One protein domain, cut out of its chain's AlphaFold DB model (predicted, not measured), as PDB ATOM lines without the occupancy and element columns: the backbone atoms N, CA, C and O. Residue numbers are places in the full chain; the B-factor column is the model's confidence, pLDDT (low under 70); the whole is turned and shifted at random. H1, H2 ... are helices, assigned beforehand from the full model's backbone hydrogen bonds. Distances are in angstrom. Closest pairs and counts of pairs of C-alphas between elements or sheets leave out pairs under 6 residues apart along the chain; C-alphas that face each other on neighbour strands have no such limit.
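This is residues 5 to 121 of the 566 residues of the protein "Centrosomal protein of 44 kDa" of Cyclospora cayetanensis (UniProt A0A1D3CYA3). Two helices, H3 and H7, run side by side the same way, with H2 at the end where they begin and H4 across the end where they finish. H5 packs with the small H6 and passes near H3 at a slant, while residues 7 to 21, of which 7 to 11 belong to H1, stick out from this body. The printed part has 117 residues with seven named helices, H1 to H7 in order along the chain, and no named strand; its class is all helix, with mostly crossed packing. It is compact, with a radius of gyration of the C-alphas of 14.6 A, and spans 39 by 34 by 25 A.

Begin with the longest helix, H7, residues 98 to 118. It touches H3, residues 31 to 44, at a shallow tilt of 2 degrees, the same way; look at the closest C-alphas, those of Ala 41 and Leu 109, 6.4 A apart. With its residues 112 to 116 alone, H7 touches H4, residues 47 to 56, about perpendicular at 88 degrees, closest at the C-alphas of Val 49 and Ser 116, 5.9 A. H3 and H4 touch only at the corner, where the C-alphas of Cys 43 and His 50 come closest, at 5.6 A. At the other end, H2, residues 20 to 27, touches residues 33 to 34 of H3 alone, about perpendicular at 77 degrees, closest at the C-alphas of Ile 26 and Ala 33, 5.8 A. H2 and H7 only just touch, with 3 pairs of C-alphas within 8 A; the closest are Val 27 and Ala 98, 6.3 A. H5, residues 65 to 78, is close to H3 but not clearly touching, at a steep tilt of 53 degrees, with the C-alphas of Leu 35 and Asp 65 closest at 7.6 A. H5 touches H6, residues 88 to 91, closest at the C-alphas of Glu 70 and Pro 88, 5.9 A. H1, residues 5 to 11, touches no helix. Every O i to N i+4 pair is within hydrogen-bond range in H2, H4 and H7; in H3 8 of 10 are, in H5 9 of 10, in H1 1 of 3 beside 2 of 4 O i to N i+3 pairs, and H6 is too short for such a pair.

Find C-alpha 98 at (82.017, 149.087, 165.310); from there H7 runs 30.1 A to C-alpha 118 at (94.058, 165.245, 142.932). H3 starts at C-alpha 31, (74.629, 154.118, 163.266), and is 18.9 A long; H5 is 19.9 A long.

The printed part has no cut, and no link is long. The two C-alphas farthest apart, of Gly 20 and Pro 120, are 40.3 A apart. Look for low confidence in residues 5 to 18, with pLDDT under 70; the mean of the printed part is 89.1.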
ATOM      1  N   ALA A   5      72.091 169.735 165.039       43.06
ATOM      2  CA  ALA A   5      72.999 169.607 166.176       43.06
ATOM      3  C   ALA A   5      74.461 169.942 165.816       43.06
ATOM      4  O   ALA A   5      75.080 170.751 166.498       43.06
ATOM      5  N   ALA A   6      74.993 169.371 164.728       42.75
ATOM      6  CA  ALA A   6      76.414 169.491 164.391       42.75
ATOM      7  C   ALA A   6      76.800 170.906 163.922       42.75
ATOM      8  O   ALA A   6      77.785 171.470 164.388       42.75
ATOM      9  N   ALA A   7      76.003 171.501 163.028       41.94
ATOM     10  CA  ALA A   7      76.318 172.810 162.453       41.94
ATOM     11  C   ALA A   7      76.157 173.964 163.460       41.94
ATOM     12  O   ALA A   7      76.972 174.880 163.473       41.94
ATOM     13  N   VAL A   8      75.137 173.919 164.328       47.44
ATOM     14  CA  VAL A   8      74.887 174.993 165.309       47.44
ATOM     15  C   VAL A   8      75.897 174.951 166.464       47.44
ATOM     16  O   VAL A   8      76.271 176.002 166.978       47.44
ATOM     17  N   ALA A   9      76.406 173.767 166.829       45.31
ATOM     18  CA  ALA A   9      77.465 173.629 167.832       45.31
ATOM     19  C   ALA A   9      78.807 174.256 167.399       45.31
ATOM     20  O   ALA A   9      79.597 174.661 168.250       45.31
ATOM     21  N   ALA A  10      79.070 174.368 166.092       47.00
ATOM     22  CA  ALA A  10      80.311 174.944 165.576       47.00
ATOM     23  C   ALA A  10      80.405 176.473 165.768       47.00
ATOM     24  O   ALA A  10      81.504 177.002 165.923       47.00
ATOM     25  N   GLU A  11      79.276 177.194 165.783       43.88
ATOM     26  CA  GLU A  11      79.272 178.661 165.910       43.88
ATOM     27  C   GLU A  11      79.309 179.159 167.364       43.88
ATOM     28  O   GLU A  11      79.753 180.281 167.614       43.88
ATOM     29  N   THR A  12      78.873 178.356 168.343       47.28
ATOM     30  CA  THR A  12      78.769 178.799 169.748       47.28
ATOM     31  C   THR A  12      80.088 178.781 170.517       47.28
ATOM     32  O   THR A  12      80.129 179.275 171.643       47.28
ATOM     33  N   GLY A  13      81.162 178.220 169.951       40.94
ATOM     34  CA  GLY A  13      82.463 178.115 170.625       40.94
ATOM     35  C   GLY A  13      82.444 177.237 171.882       40.94
ATOM     36  O   GLY A  13      83.374 177.294 172.683       40.94
ATOM     37  N   SER A  14      81.389 176.437 172.063       40.50
ATOM     38  CA  SER A  14      81.381 175.355 173.039       40.50
ATOM     39  C   SER A  14      82.478 174.367 172.668       40.50
ATOM     40  O   SER A  14      82.587 173.965 171.509       40.50
ATOM     41  N   GLU A  15      83.272 173.954 173.652       43.25
ATOM     42  CA  GLU A  15      84.143 172.794 173.498       43.25
ATOM     43  C   GLU A  15      83.310 171.621 172.970       43.25
ATOM     44  O   GLU A  15      82.184 171.401 173.431       43.25
ATOM     45  N   TRP A  16      83.879 170.813 172.071       48.38
ATOM     46  CA  TRP A  16      83.366 169.467 171.798       48.38
ATOM     47  C   TRP A  16      83.704 168.546 172.984       48.38
ATOM     48  O   TRP A  16      84.336 167.499 172.848       48.38
ATOM     49  N   CYS A  17      83.233 168.947 174.167       40.88
ATOM     50  CA  CYS A  17      82.970 168.107 175.323       40.88
ATOM     51  C   CYS A  17      81.844 167.141 174.945       40.88
ATOM     52  O   CYS A  17      80.717 167.237 175.439       40.88
ATOM     53  N   GLY A  18      82.159 166.230 174.019       54.41
ATOM     54  CA  GLY A  18      81.308 165.123 173.635       54.41
ATOM     55  C   GLY A  18      80.963 164.371 174.905       54.41
ATOM     56  O   GLY A  18      81.832 163.755 175.525       54.41
ATOM     57  N   SER A  19      79.701 164.488 175.320       71.06
ATOM     58  CA  SER A  19      79.168 163.762 176.470       71.06
ATOM     59  C   SER A  19      79.612 162.300 176.376       71.06
ATOM     60  O   SER A  19      79.602 161.748 175.279       71.06
ATOM     61  N   GLY A  20      80.005 161.651 177.478       81.38
ATOM     62  CA  GLY A  20      80.583 160.294 177.407       81.38
ATOM     63  C   GLY A  20      79.702 159.280 176.650       81.38
ATOM     64  O   GLY A  20      80.206 158.354 176.023       81.38
ATOM     65  N   SER A  21      78.389 159.524 176.624       85.44
ATOM     66  CA  SER A  21      77.383 158.882 175.771       85.44
ATOM     67  C   SER A  21      77.672 158.909 174.261       85.44
ATOM     68  O   SER A  21      77.396 157.922 173.588       85.44
ATOM     69  N   GLU A  22      78.205 159.997 173.711       88.31
ATOM     70  CA  GLU A  22      78.513 160.148 172.282       88.31
ATOM     71  C   GLU A  22      79.789 159.394 171.895       88.31
ATOM     72  O   GLU A  22      79.785 158.627 170.934       88.31
ATOM     73  N   GLN A  23      80.846 159.499 172.706       89.94
ATOM     74  CA  GLN A  23      82.050 158.678 172.534       89.94
ATOM     75  C   GLN A  23      81.709 157.182 172.664       89.94
ATOM     76  O   GLN A  23      82.118 156.376 171.827       89.94
ATOM     77  N   ALA A  24      80.868 156.807 173.634       92.56
ATOM     78  CA  ALA A  24      80.351 155.446 173.767       92.56
ATOM     79  C   ALA A  24      79.465 155.013 172.580       92.56
ATOM     80  O   ALA A  24      79.496 153.843 172.192       92.56
ATOM     81  N   ALA A  25      78.703 155.922 171.961       93.69
ATOM     82  CA  ALA A  25      77.937 155.639 170.746       93.69
ATOM     83  C   ALA A  25      78.864 155.356 169.548       93.69
ATOM     84  O   ALA A  25      78.664 154.374 168.833       93.69
ATOM     85  N   ILE A  26      79.927 156.146 169.374       93.81
ATOM     86  CA  ILE A  26      80.954 155.929 168.342       93.81
ATOM     87  C   ILE A  26      81.665 154.580 168.566       93.81
ATOM     88  O   ILE A  26      81.706 153.750 167.656       93.81
ATOM     89  N   VAL A  27      82.140 154.307 169.788       93.56
ATOM     90  CA  VAL A  27      82.860 153.066 170.151       93.56
ATOM     91  C   VAL A  27      81.973 151.814 170.072       93.56
ATOM     92  O   VAL A  27      82.445 150.750 169.677       93.56
ATOM     93  N   SER A  28      80.673 151.914 170.374       95.19
ATOM     94  CA  SER A  28      79.715 150.805 170.185       95.19
ATOM     95  C   SER A  28      79.275 150.600 168.726       95.19
ATOM     96  O   SER A  28      78.601 149.611 168.409       95.19
ATOM     97  N   GLY A  29      79.691 151.485 167.813       95.75
ATOM     98  CA  GLY A  29      79.365 151.415 166.390       95.75
ATOM     99  C   GLY A  29      77.939 151.854 166.064       95.75
ATOM    100  O   GLY A  29      77.380 151.387 165.064       95.75
ATOM    101  N   ALA A  30      77.340 152.699 166.906       96.56
ATOM    102  CA  ALA A  30      75.980 153.194 166.737       96.56
ATOM    103  C   ALA A  30      75.840 153.955 165.413       96.56
ATOM    104  O   ALA A  30      76.593 154.881 165.109       96.56
ATOM    105  N   VAL A  31      74.849 153.559 164.612       96.94
ATOM    106  CA  VAL A  31      74.629 154.118 163.266       96.94
ATOM    107  C   VAL A  31      74.365 155.620 163.330       96.94
ATOM    108  O   VAL A  31      74.908 156.362 162.519       96.94
ATOM    109  N   ASP A  32      73.614 156.063 164.336       95.75
ATOM    110  CA  ASP A  32      73.186 157.455 164.502       95.75
ATOM    111  C   ASP A  32      74.355 158.421 164.771       95.75
ATOM    112  O   ASP A  32      74.267 159.594 164.418       95.75
ATOM    113  N   ALA A  33      75.466 157.926 165.337       95.50
ATOM    114  CA  ALA A  33      76.695 158.696 165.553       95.50
ATOM    115  C   ALA A  33      77.645 158.653 164.339       95.50
ATOM    116  O   ALA A  33      78.373 159.607 164.074       95.50
ATOM    117  N   LEU A  34      77.626 157.561 163.567       96.56
ATOM    118  CA  LEU A  34      78.510 157.370 162.411       96.56
ATOM    119  C   LEU A  34      77.945 157.956 161.105       96.56
ATOM    120  O   LEU A  34      78.716 158.328 160.218       96.56
ATOM    121  N   LEU A  35      76.619 158.066 160.964       96.56
ATOM    122  CA  LEU A  35      75.997 158.648 159.768       96.56
ATOM    123  C   LEU A  35      76.333 160.142 159.571       96.56
ATOM    124  O   LEU A  35      76.646 160.510 158.437       96.56
ATOM    125  N   PRO A  36      76.331 160.998 160.617       95.94
ATOM    126  CA  PRO A  36      76.776 162.388 160.508       95.94
ATOM    127  C   PRO A  36      78.233 162.521 160.050       95.94
ATOM    128  O   PRO A  36      78.526 163.398 159.244       95.94
ATOM    129  N   ILE A  37      79.126 161.621 160.485       96.06
ATOM    130  CA  ILE A  37      80.537 161.602 160.059       96.06
ATOM    131  C   ILE A  37      80.639 161.284 158.558       96.06
ATOM    132  O   ILE A  37      81.328 161.991 157.823       96.06
ATOM    133  N   LEU A  38      79.897 160.278 158.072       96.75
ATOM    134  CA  LEU A  38      79.819 159.982 156.634       96.75
ATOM    135  C   LEU A  38      79.214 161.139 155.822       96.75
ATOM    136  O   LEU A  38      79.656 161.385 154.700       96.75
ATOM    137  N   HIS A  39      78.198 161.831 156.353       96.25
ATOM    138  CA  HIS A  39      77.611 162.999 155.689       96.25
ATOM    139  C   HIS A  39      78.635 164.126 155.579       96.25
ATOM    140  O   HIS A  39      78.878 164.608 154.475       96.25
ATOM    141  N   PHE A  40      79.276 164.488 156.695       95.94
ATOM    142  CA  PHE A  40      80.293 165.533 156.737       95.94
ATOM    143  C   PHE A  40      81.409 165.266 155.721       95.94
ATOM    144  O   PHE A  40      81.711 166.130 154.900       95.94
ATOM    145  N   ALA A  41      81.949 164.044 155.693       96.12
ATOM    146  CA  ALA A  41      83.009 163.658 154.763       96.12
ATOM    147  C   ALA A  41      82.637 163.885 153.278       96.12
ATOM    148  O   ALA A  41      83.459 164.359 152.497       96.12
ATOM    149  N   LEU A  42      81.400 163.574 152.870       95.81
ATOM    150  CA  LEU A  42      80.977 163.597 151.456       95.81
ATOM    151  C   LEU A  42      80.266 164.884 151.005       95.81
ATOM    152  O   LEU A  42      80.210 165.176 149.804       95.81
ATOM    153  N   CYS A  43      79.687 165.631 151.941       94.94
ATOM    154  CA  CYS A  43      78.949 166.861 151.663       94.94
ATOM    155  C   CYS A  43      79.747 168.115 152.020       94.94
ATOM    156  O   CYS A  43      79.753 169.068 151.242       94.94
ATOM    157  N   ASP A  44      80.428 168.101 153.166       95.06
ATOM    158  CA  ASP A  44      80.789 169.323 153.886       95.06
ATOM    159  C   ASP A  44      82.320 169.545 153.954       95.06
ATOM    160  O   ASP A  44      82.773 170.676 153.792       95.06
ATOM    161  N   PHE A  45      83.122 168.473 154.063       94.50
ATOM    162  CA  PHE A  45      84.600 168.477 154.125       94.50
ATOM    163  C   PHE A  45      85.286 169.183 152.943       94.50
ATOM    164  O   PHE A  45      86.323 169.825 153.093       94.50
ATOM    165  N   SER A  46      84.739 169.072 151.727       93.88
ATOM    166  CA  SER A  46      85.292 169.787 150.572       93.88
ATOM    167  C   SER A  46      84.256 170.041 149.484       93.88
ATOM    168  O   SER A  46      83.823 169.130 148.773       93.88
ATOM    169  N   ALA A  47      83.944 171.320 149.260       92.69
ATOM    170  CA  ALA A  47      83.074 171.762 148.170       92.69
ATOM    171  C   ALA A  47      83.586 171.331 146.776       92.69
ATOM    172  O   ALA A  47      82.784 171.139 145.858       92.69
ATOM    173  N   ASN A  48      84.902 171.128 146.612       93.00
ATOM    174  CA  ASN A  48      85.513 170.627 145.375       93.00
ATOM    175  C   ASN A  48      85.089 169.180 145.111       93.00
ATOM    176  O   ASN A  48      84.659 168.844 144.005       93.00
ATOM    177  N   VAL A  49      85.189 168.347 146.151       94.69
ATOM    178  CA  VAL A  49      84.838 166.927 146.116       94.69
ATOM    179  C   VAL A  49      83.327 166.772 145.963       94.69
ATOM    180  O   VAL A  49      82.892 166.058 145.064       94.69
ATOM    181  N   HIS A  50      82.516 167.537 146.698       94.88
ATOM    182  CA  HIS A  50      81.062 167.554 146.505       94.88
ATOM    183  C   HIS A  50      80.668 167.948 145.065       94.88
ATOM    184  O   HIS A  50      79.877 167.267 144.409       94.88
ATOM    185  N   SER A  51      81.303 168.984 144.505       93.94
ATOM    186  CA  SER A  51      81.097 169.403 143.108       93.94
ATOM    187  C   SER A  51      81.607 168.382 142.081       93.94
ATOM    188  O   SER A  51      81.154 168.370 140.934       93.94
ATOM    189  N   PHE A  52      82.571 167.530 142.433       94.56
ATOM    190  CA  PHE A  52      82.992 166.396 141.610       94.56
ATOM    191  C   PHE A  52      81.968 165.254 141.671       94.56
ATOM    192  O   PHE A  52      81.541 164.779 140.618       94.56
ATOM    193  N   LEU A  53      81.507 164.885 142.868       95.62
ATOM    194  CA  LEU A  53      80.487 163.857 143.101       95.62
ATOM    195  C   LEU A  53      79.192 164.165 142.333       95.62
ATOM    196  O   LEU A  53      78.716 163.320 141.569       95.62
ATOM    197  N   LEU A  54      78.697 165.405 142.414       95.62
ATOM    198  CA  LEU A  54      77.539 165.864 141.635       95.62
ATOM    199  C   LEU A  54      77.780 165.777 140.118       95.62
ATOM    200  O   LEU A  54      76.923 165.281 139.388       95.62
ATOM    201  N   ARG A  55      78.965 166.171 139.621       95.75
ATOM    202  CA  ARG A  55      79.325 166.048 138.189       95.75
ATOM    203  C   ARG A  55      79.457 164.595 137.711       95.75
ATOM    204  O   ARG A  55      79.319 164.345 136.514       95.75
ATOM    205  N   ARG A  56      79.687 163.641 138.618       96.38
ATOM    206  CA  ARG A  56      79.632 162.189 138.355       96.38
ATOM    207  C   ARG A  56      78.221 161.593 138.472       96.38
ATOM    208  O   ARG A  56      78.020 160.459 138.050       96.38
ATOM    209  N   GLY A  57      77.243 162.352 138.973       96.75
ATOM    210  CA  GLY A  57      75.861 161.904 139.180       96.75
ATOM    211  C   GLY A  57      75.583 161.302 140.563       96.75
ATOM    212  O   GLY A  57      74.523 160.709 140.762       96.75
ATOM    213  N   PHE A  58      76.501 161.449 141.525       97.12
ATOM    214  CA  PHE A  58      76.291 161.042 142.915       97.12
ATOM    215  C   PHE A  58      75.689 162.195 143.727       97.12
ATOM    216  O   PHE A  58      76.393 163.028 144.293       97.12
ATOM    217  N   GLU A  59      74.362 162.235 143.792       95.50
ATOM    218  CA  GLU A  59      73.625 163.137 144.681       95.50
ATOM    219  C   GLU A  59      73.502 162.507 146.076       95.50
ATOM    220  O   GLU A  59      72.870 161.463 146.216       95.50
ATOM    221  N   PHE A  60      74.067 163.113 147.119       94.12
ATOM    222  CA  PHE A  60      73.932 162.597 148.495       94.12
ATOM    223  C   PHE A  60      72.814 163.275 149.297       94.12
ATOM    224  O   PHE A  60      72.243 162.671 150.206       94.12
ATOM    225  N   LEU A  61      72.453 164.502 148.918       91.38
ATOM    226  CA  LEU A  61      71.433 165.306 149.586       91.38
ATOM    227  C   LEU A  61      70.023 164.705 149.430       91.38
ATOM    228  O   LEU A  61      69.711 164.028 148.452       91.38
ATOM    229  N   PHE A  62      69.156 164.984 150.407       86.31
ATOM    230  CA  PHE A  62      67.727 164.613 150.453       86.31
ATOM    231  C   PHE A  62      67.380 163.110 150.379       86.31
ATOM    232  O   PHE A  62      66.201 162.759 150.446       86.31
ATOM    233  N   LYS A  63      68.366 162.211 150.311       91.31
ATOM    234  CA  LYS A  63      68.158 160.758 150.396       91.31
ATOM    235  C   LYS A  63      67.927 160.324 151.849       91.31
ATOM    236  O   LYS A  63      68.386 160.973 152.783       91.31
ATOM    237  N   SER A  64      67.195 159.223 152.041       96.94
ATOM    238  CA  SER A  64      67.106 158.556 153.347       96.94
ATOM    239  C   SER A  64      68.398 157.801 153.649       96.94
ATOM    240  O   SER A  64      69.070 157.357 152.722       96.94
ATOM    241  N   ASP A  65      68.711 157.592 154.923       96.75
ATOM    242  CA  ASP A  65      69.980 157.034 155.423       96.75
ATOM    243  C   ASP A  65      70.396 155.749 154.696       96.75
ATOM    244  O   ASP A  65      71.530 155.596 154.244       96.75
ATOM    245  N   ARG A  66      69.429 154.850 154.470       97.19
ATOM    246  CA  ARG A  66      69.645 153.631 153.687       97.19
ATOM    247  C   ARG A  66      70.046 153.912 152.239       97.19
ATOM    248  O   ARG A  66      70.930 153.240 151.717       97.19
ATOM    249  N   ARG A  67      69.388 154.863 151.573       97.56
ATOM    250  CA  ARG A  67      69.733 155.257 150.201       97.56
ATOM    251  C   ARG A  67      71.060 156.002 150.161       97.56
ATOM    252  O   ARG A  67      71.849 155.705 149.282       97.56
ATOM    253  N   PHE A  68      71.334 156.883 151.117       97.69
ATOM    254  CA  PHE A  68      72.631 157.542 151.272       97.69
ATOM    255  C   PHE A  68      73.763 156.500 151.340       97.69
ATOM    256  O   PHE A  68      74.609 156.466 150.450       97.69
ATOM    257  N   VAL A  69      73.706 155.555 152.285       97.88
ATOM    258  CA  VAL A  69      74.697 154.469 152.435       97.88
ATOM    259  C   VAL A  69      74.774 153.567 151.185       97.88
ATOM    260  O   VAL A  69      75.870 153.220 150.742       97.88
ATOM    261  N   GLU A  70      73.646 153.226 150.547       97.88
ATOM    262  CA  GLU A  70      73.644 152.486 149.269       97.88
ATOM    263  C   GLU A  70      74.370 153.241 148.131       97.88
ATOM    264  O   GLU A  70      74.977 152.588 147.277       97.88
ATOM    265  N   GLU A  71      74.348 154.579 148.112       97.88
ATOM    266  CA  GLU A  71      75.059 155.416 147.130       97.88
ATOM    267  C   GLU A  71      76.547 155.584 147.477       97.88
ATOM    268  O   GLU A  71      77.379 155.502 146.571       97.88
ATOM    269  N   VAL A  72      76.920 155.715 148.762       97.75
ATOM    270  CA  VAL A  72      78.337 155.736 149.200       97.75
ATOM    271  C   VAL A  72      79.048 154.459 148.744       97.75
ATOM    272  O   VAL A  72      80.133 154.503 148.163       97.75
ATOM    273  N   TRP A  73      78.382 153.309 148.886       98.06
ATOM    274  CA  TRP A  73      78.879 152.022 148.392       98.06
ATOM    275  C   TRP A  73      78.902 151.913 146.861       98.06
ATOM    276  O   TRP A  73      79.513 150.975 146.346       98.06
ATOM    277  N   LYS A  74      78.231 152.783 146.097       97.88
ATOM    278  CA  LYS A  74      78.417 152.855 144.636       97.88
ATOM    279  C   LYS A  74      79.624 153.717 144.306       97.88
ATOM    280  O   LYS A  74      80.495 153.225 143.599       97.88
ATOM    281  N   PHE A  75      79.703 154.921 144.874       97.31
ATOM    282  CA  PHE A  75      80.825 155.845 144.705       97.31
ATOM    283  C   PHE A  75      82.174 155.157 144.975       97.31
ATOM    284  O   PHE A  75      82.987 155.049 144.055       97.31
ATOM    285  N   LEU A  76      82.353 154.569 146.166       97.75
ATOM    286  CA  LEU A  76      83.593 153.878 146.549       97.75
ATOM    287  C   LEU A  76      84.013 152.789 145.548       97.75
ATOM    288  O   LEU A  76      85.189 152.674 145.221       97.75
ATOM    289  N   ARG A  77      83.058 152.018 145.007       97.56
ATOM    290  CA  ARG A  77      83.342 150.928 144.053       97.56
ATOM    291  C   ARG A  77      83.496 151.380 142.598       97.56
ATOM    292  O   ARG A  77      84.051 150.616 141.813       97.56
ATOM    293  N   GLN A  78      82.960 152.541 142.218       97.25
ATOM    294  CA  GLN A  78      82.903 153.003 140.822       97.25
ATOM    295  C   GLN A  78      83.956 154.062 140.498       97.25
ATOM    296  O   GLN A  78      84.546 154.000 139.424       97.25
ATOM    297  N   GLU A  79      84.204 155.002 141.412       96.56
ATOM    298  CA  GLU A  79      85.200 156.067 141.236       96.56
ATOM    299  C   GLU A  79      86.525 155.705 141.921       96.56
ATOM    300  O   GLU A  79      87.582 155.833 141.312       96.56
ATOM    301  N   CYS A  80      86.478 155.185 143.154       96.12
ATOM    302  CA  CYS A  80      87.678 154.890 143.951       96.12
ATOM    303  C   CYS A  80      88.194 153.447 143.783       96.12
ATOM    304  O   CYS A  80      89.270 153.112 144.264       96.12
ATOM    305  N   GLY A  81      87.405 152.551 143.177       97.12
ATOM    306  CA  GLY A  81      87.700 151.112 143.065       97.12
ATOM    307  C   GLY A  81      87.689 150.319 144.388       97.12
ATOM    308  O   GLY A  81      87.732 149.085 144.361       97.12
ATOM    309  N   TYR A  82      87.588 151.002 145.529       98.12
ATOM    310  CA  TYR A  82      87.579 150.445 146.879       98.12
ATOM    311  C   TYR A  82      86.379 149.513 147.107       98.12
ATOM    312  O   TYR A  82      85.254 149.764 146.660       98.12
ATOM    313  N   ARG A  83      86.608 148.409 147.826       97.69
ATOM    314  CA  ARG A  83      85.601 147.378 148.117       97.69
ATOM    315  C   ARG A  83      85.431 147.235 149.633       97.69
ATOM    316  O   ARG A  83      86.201 146.491 150.235       97.69
ATOM    317  N   PRO A  84      84.428 147.897 150.243       97.25
ATOM    318  CA  PRO A  84      84.185 147.794 151.678       97.25
ATOM    319  C   PRO A  84      83.984 146.343 152.126       97.25
ATOM    320  O   PRO A  84      83.234 145.594 151.495       97.25
ATOM    321  N   LEU A  85      84.602 145.971 153.251       96.88
ATOM    322  CA  LEU A  85      84.419 144.662 153.898       96.88
ATOM    323  C   LEU A  85      83.012 144.479 154.497       96.88
ATOM    324  O   LEU A  85      82.591 143.352 154.755       96.88
ATOM    325  N   LEU A  86      82.292 145.580 154.729       97.75
ATOM    326  CA  LEU A  86      80.905 145.595 155.188       97.75
ATOM    327  C   LEU A  86      79.932 145.727 154.014       97.75
ATOM    328  O   LEU A  86      80.177 146.468 153.061       97.75
ATOM    329  N   THR A  87      78.766 145.092 154.112       98.31
ATOM    330  CA  THR A  87      77.609 145.436 153.271       98.31
ATOM    331  C   THR A  87      76.942 146.726 153.781       98.31
ATOM    332  O   THR A  87      77.023 147.028 154.975       98.31
ATOM    333  N   PRO A  88      76.197 147.471 152.937       98.12
ATOM    334  CA  PRO A  88      75.441 148.636 153.407       98.12
ATOM    335  C   PRO A  88      74.392 148.262 154.475       98.12
ATOM    336  O   PRO A  88      74.103 149.058 155.361       98.12
ATOM    337  N   SER A  89      73.861 147.030 154.457       98.00
ATOM    338  CA  SER A  89      72.961 146.523 155.504       98.00
ATOM    339  C   SER A  89      73.666 146.225 156.834       98.00
ATOM    340  O   SER A  89      73.086 146.476 157.888       98.00
ATOM    341  N   GLN A  90      74.910 145.736 156.814       97.81
ATOM    342  CA  GLN A  90      75.720 145.554 158.026       97.81
ATOM    343  C   GLN A  90      76.128 146.901 158.629       97.81
ATOM    344  O   GLN A  90      76.078 147.062 159.846       97.81
ATOM    345  N   PHE A  91      76.460 147.895 157.795       98.12
ATOM    346  CA  PHE A  91      76.731 149.249 158.280       98.12
ATOM    347  C   PHE A  91      75.516 149.838 159.015       98.12
ATOM    348  O   PHE A  91      75.657 150.302 160.142       98.12
ATOM    349  N   LEU A  92      74.320 149.725 158.426       97.75
ATOM    350  CA  LEU A  92      73.044 150.191 158.992       97.75
ATOM    351  C   LEU A  92      72.488 149.311 160.132       97.75
ATOM    352  O   LEU A  92      71.388 149.565 160.617       97.75
ATOM    353  N   THR A  93      73.203 148.270 160.570       97.75
ATOM    354  CA  THR A  93      72.795 147.481 161.744       97.75
ATOM    355  C   THR A  93      73.101 148.293 163.013       97.75
ATOM    356  O   THR A  93      74.257 148.684 163.187       97.75
ATOM    357  N   PRO A  94      72.120 148.573 163.899       93.25
ATOM    358  CA  PRO A  94      72.243 149.614 164.929       93.25
ATOM    359  C   PRO A  94      73.341 149.365 165.972       93.25
ATOM    360  O   PRO A  94      73.883 150.327 166.504       93.25
ATOM    361  N   ALA A  95      73.702 148.105 166.228       89.62
ATOM    362  CA  ALA A  95      74.793 147.720 167.120       89.62
ATOM    363  C   ALA A  95      75.701 146.670 166.459       89.62
ATOM    364  O   ALA A  95      75.234 145.843 165.670       89.62
ATOM    365  N   GLY A  96      76.987 146.677 166.816       93.31
ATOM    366  CA  GLY A  96      77.989 145.741 166.296       93.31
ATOM    367  C   GLY A  96      78.733 146.246 165.053       93.31
ATOM    368  O   GLY A  96      78.425 147.296 164.496       93.31
ATOM    369  N   PHE A  97      79.759 145.491 164.640       96.88
ATOM    370  CA  PHE A  97      80.721 145.848 163.579       96.88
ATOM    371  C   PHE A  97      81.498 147.169 163.787       96.88
ATOM    372  O   PHE A  97      82.124 147.630 162.839       96.88
ATOM    373  N   ALA A  98      81.488 147.752 164.994       96.81
ATOM    374  CA  ALA A  98      82.017 149.087 165.310       96.81
ATOM    375  C   ALA A  98      83.393 149.389 164.691       96.81
ATOM    376  O   ALA A  98      83.494 150.267 163.841       96.81
ATOM    377  N   GLU A  99      84.402 148.584 165.031       96.69
ATOM    378  CA  GLU A  99      85.748 148.556 164.438       96.69
ATOM    379  C   GLU A  99      85.723 148.722 162.905       96.69
ATOM    380  O   GLU A  99      86.277 149.672 162.360       96.69
ATOM    381  N   ARG A 100      85.002 147.848 162.191       97.81
ATOM    382  CA  ARG A 100      84.940 147.854 160.718       97.81
ATOM    383  C   ARG A 100      84.170 149.042 160.148       97.81
ATOM    384  O   ARG A 100      84.408 149.411 159.001       97.81
ATOM    385  N   LYS A 101      83.230 149.623 160.904       97.75
ATOM    386  CA  LYS A 101      82.545 150.863 160.507       97.75
ATOM    387  C   LYS A 101      83.468 152.073 160.678       97.75
ATOM    388  O   LYS A 101      83.475 152.936 159.810       97.75
ATOM    389  N   LEU A 102      84.255 152.112 161.754       96.81
ATOM    390  CA  LEU A 102      85.225 153.174 162.032       96.81
ATOM    391  C   LEU A 102      86.383 153.153 161.033       96.81
ATOM    392  O   LEU A 102      86.675 154.190 160.440       96.81
ATOM    393  N   LEU A 103      86.957 151.975 160.766       96.81
ATOM    394  CA  LEU A 103      87.949 151.781 159.704       96.81
ATOM    395  C   LEU A 103      87.411 152.265 158.351       96.81
ATOM    396  O   LEU A 103      88.086 153.024 157.671       96.81
ATOM    397  N   LEU A 104      86.161 151.935 158.002       97.69
ATOM    398  CA  LEU A 104      85.541 152.418 156.763       97.69
ATOM    399  C   LEU A 104      85.378 153.949 156.715       97.69
ATOM    400  O   LEU A 104      85.549 154.534 155.649       97.69
ATOM    401  N   CYS A 105      85.042 154.604 157.830       97.44
ATOM    402  CA  CYS A 105      84.989 156.068 157.887       97.44
ATOM    403  C   CYS A 105      86.381 156.696 157.699       97.44
ATOM    404  O   CYS A 105      86.494 157.722 157.034       97.44
ATOM    405  N   CYS A 106      87.431 156.073 158.240       96.75
ATOM    406  CA  CYS A 106      88.808 156.554 158.110       96.75
ATOM    407  C   CYS A 106      89.360 156.320 156.694       96.75
ATOM    408  O   CYS A 106      89.838 157.268 156.076       96.75
ATOM    409  N   ASP A 107      89.180 155.117 156.135       97.62
ATOM    410  CA  ASP A 107      89.488 154.798 154.732       97.62
ATOM    411  C   ASP A 107      88.790 155.783 153.779       97.62
ATOM    412  O   ASP A 107      89.397 156.280 152.830       97.62
ATOM    413  N   LEU A 108      87.514 156.103 154.037       97.50
ATOM    414  CA  LEU A 108      86.761 157.078 153.250       97.50
ATOM    415  C   LEU A 108      87.368 158.485 153.347       97.50
ATOM    416  O   LEU A 108      87.497 159.137 152.314       97.50
ATOM    417  N   LEU A 109      87.748 158.954 154.539       96.94
ATOM    418  CA  LEU A 109      88.385 160.267 154.708       96.94
ATOM    419  C   LEU A 109      89.713 160.351 153.942       96.94
ATOM    420  O   LEU A 109      89.892 161.297 153.178       96.94
ATOM    421  N   SER A 110      90.586 159.344 154.042       97.25
ATOM    422  CA  SER A 110      91.846 159.308 153.279       97.25
ATOM    423  C   SER A 110      91.614 159.281 151.762       97.25
ATOM    424  O   SER A 110      92.249 160.033 151.028       97.25
ATOM    425  N   ILE A 111      90.642 158.500 151.277       96.94
ATOM    426  CA  ILE A 111      90.252 158.481 149.854       96.94
ATOM    427  C   ILE A 111      89.738 159.856 149.386       96.94
ATOM    428  O   ILE A 111      89.984 160.261 148.247       96.94
ATOM    429  N   LEU A 112      89.014 160.587 150.238       96.38
ATOM    430  CA  LEU A 112      88.489 161.919 149.922       96.38
ATOM    431  C   LEU A 112      89.564 163.013 150.021       96.38
ATOM    432  O   LEU A 112      89.481 163.995 149.284       96.38
ATOM    433  N   GLU A 113      90.581 162.838 150.863       95.94
ATOM    434  CA  GLU A 113      91.780 163.680 150.916       95.94
ATOM    435  C   GLU A 113      92.662 163.481 149.672       95.94
ATOM    436  O   GLU A 113      93.047 164.456 149.023       95.94
ATOM    437  N   GLU A 114      92.921 162.239 149.256       96.00
ATOM    438  CA  GLU A 114      93.601 161.950 147.985       96.00
ATOM    439  C   GLU A 114      92.827 162.540 146.792       96.00
ATOM    440  O   GLU A 114      93.410 163.181 145.912       96.00
ATOM    441  N   ALA A 115      91.497 162.395 146.784       94.44
ATOM    442  CA  ALA A 115      90.642 162.964 145.748       94.44
ATOM    443  C   ALA A 115      90.603 164.503 145.772       94.44
ATOM    444  O   ALA A 115      90.547 165.116 144.705       94.44
ATOM    445  N   SER A 116      90.636 165.148 146.943       94.56
ATOM    446  CA  SER A 116      90.624 166.615 147.041       94.56
ATOM    447  C   SER A 116      91.941 167.225 146.553       94.56
ATOM    448  O   SER A 116      91.905 168.221 145.828       94.56
ATOM    449  N   ASN A 117      93.073 166.582 146.858       94.56
ATOM    450  CA  ASN A 117      94.407 166.957 146.383       94.56
ATOM    451  C   ASN A 117      94.613 166.667 144.883       94.56
ATOM    452  O   ASN A 117      95.322 167.407 144.199       94.56
ATOM    453  N   GLY A 118      93.998 165.604 144.354       94.19
ATOM    454  CA  GLY A 118      94.058 165.245 142.932       94.19
ATOM    455  C   GLY A 118      93.143 166.072 142.016       94.19
ATOM    456  O   GLY A 118      93.305 166.041 140.793       94.19
ATOM    457  N   LEU A 119      92.179 166.810 142.574       92.00
ATOM    458  CA  LEU A 119      91.284 167.685 141.816       92.00
ATOM    459  C   LEU A 119      91.897 169.084 141.633       92.00
ATOM    460  O   LEU A 119      92.464 169.639 142.573       92.00
ATOM    461  N   PRO A 120      91.736 169.721 140.455       86.81
ATOM    462  CA  PRO A 120      92.084 171.130 140.318       86.81
ATOM    463  C   PRO A 120      91.232 171.977 141.282       86.81
ATOM    464  O   PRO A 120      90.069 171.626 141.530       86.81
ATOM    465  N   PRO A 121      91.758 173.113 141.787       81.44
ATOM    466  CA  PRO A 121      90.961 174.061 142.562       81.44
ATOM    467  C   PRO A 121      89.711 174.439 141.759       81.44
ATOM    468  O   PRO A 121      89.759 174.478 140.523       81.44
TER     469      PRO A 121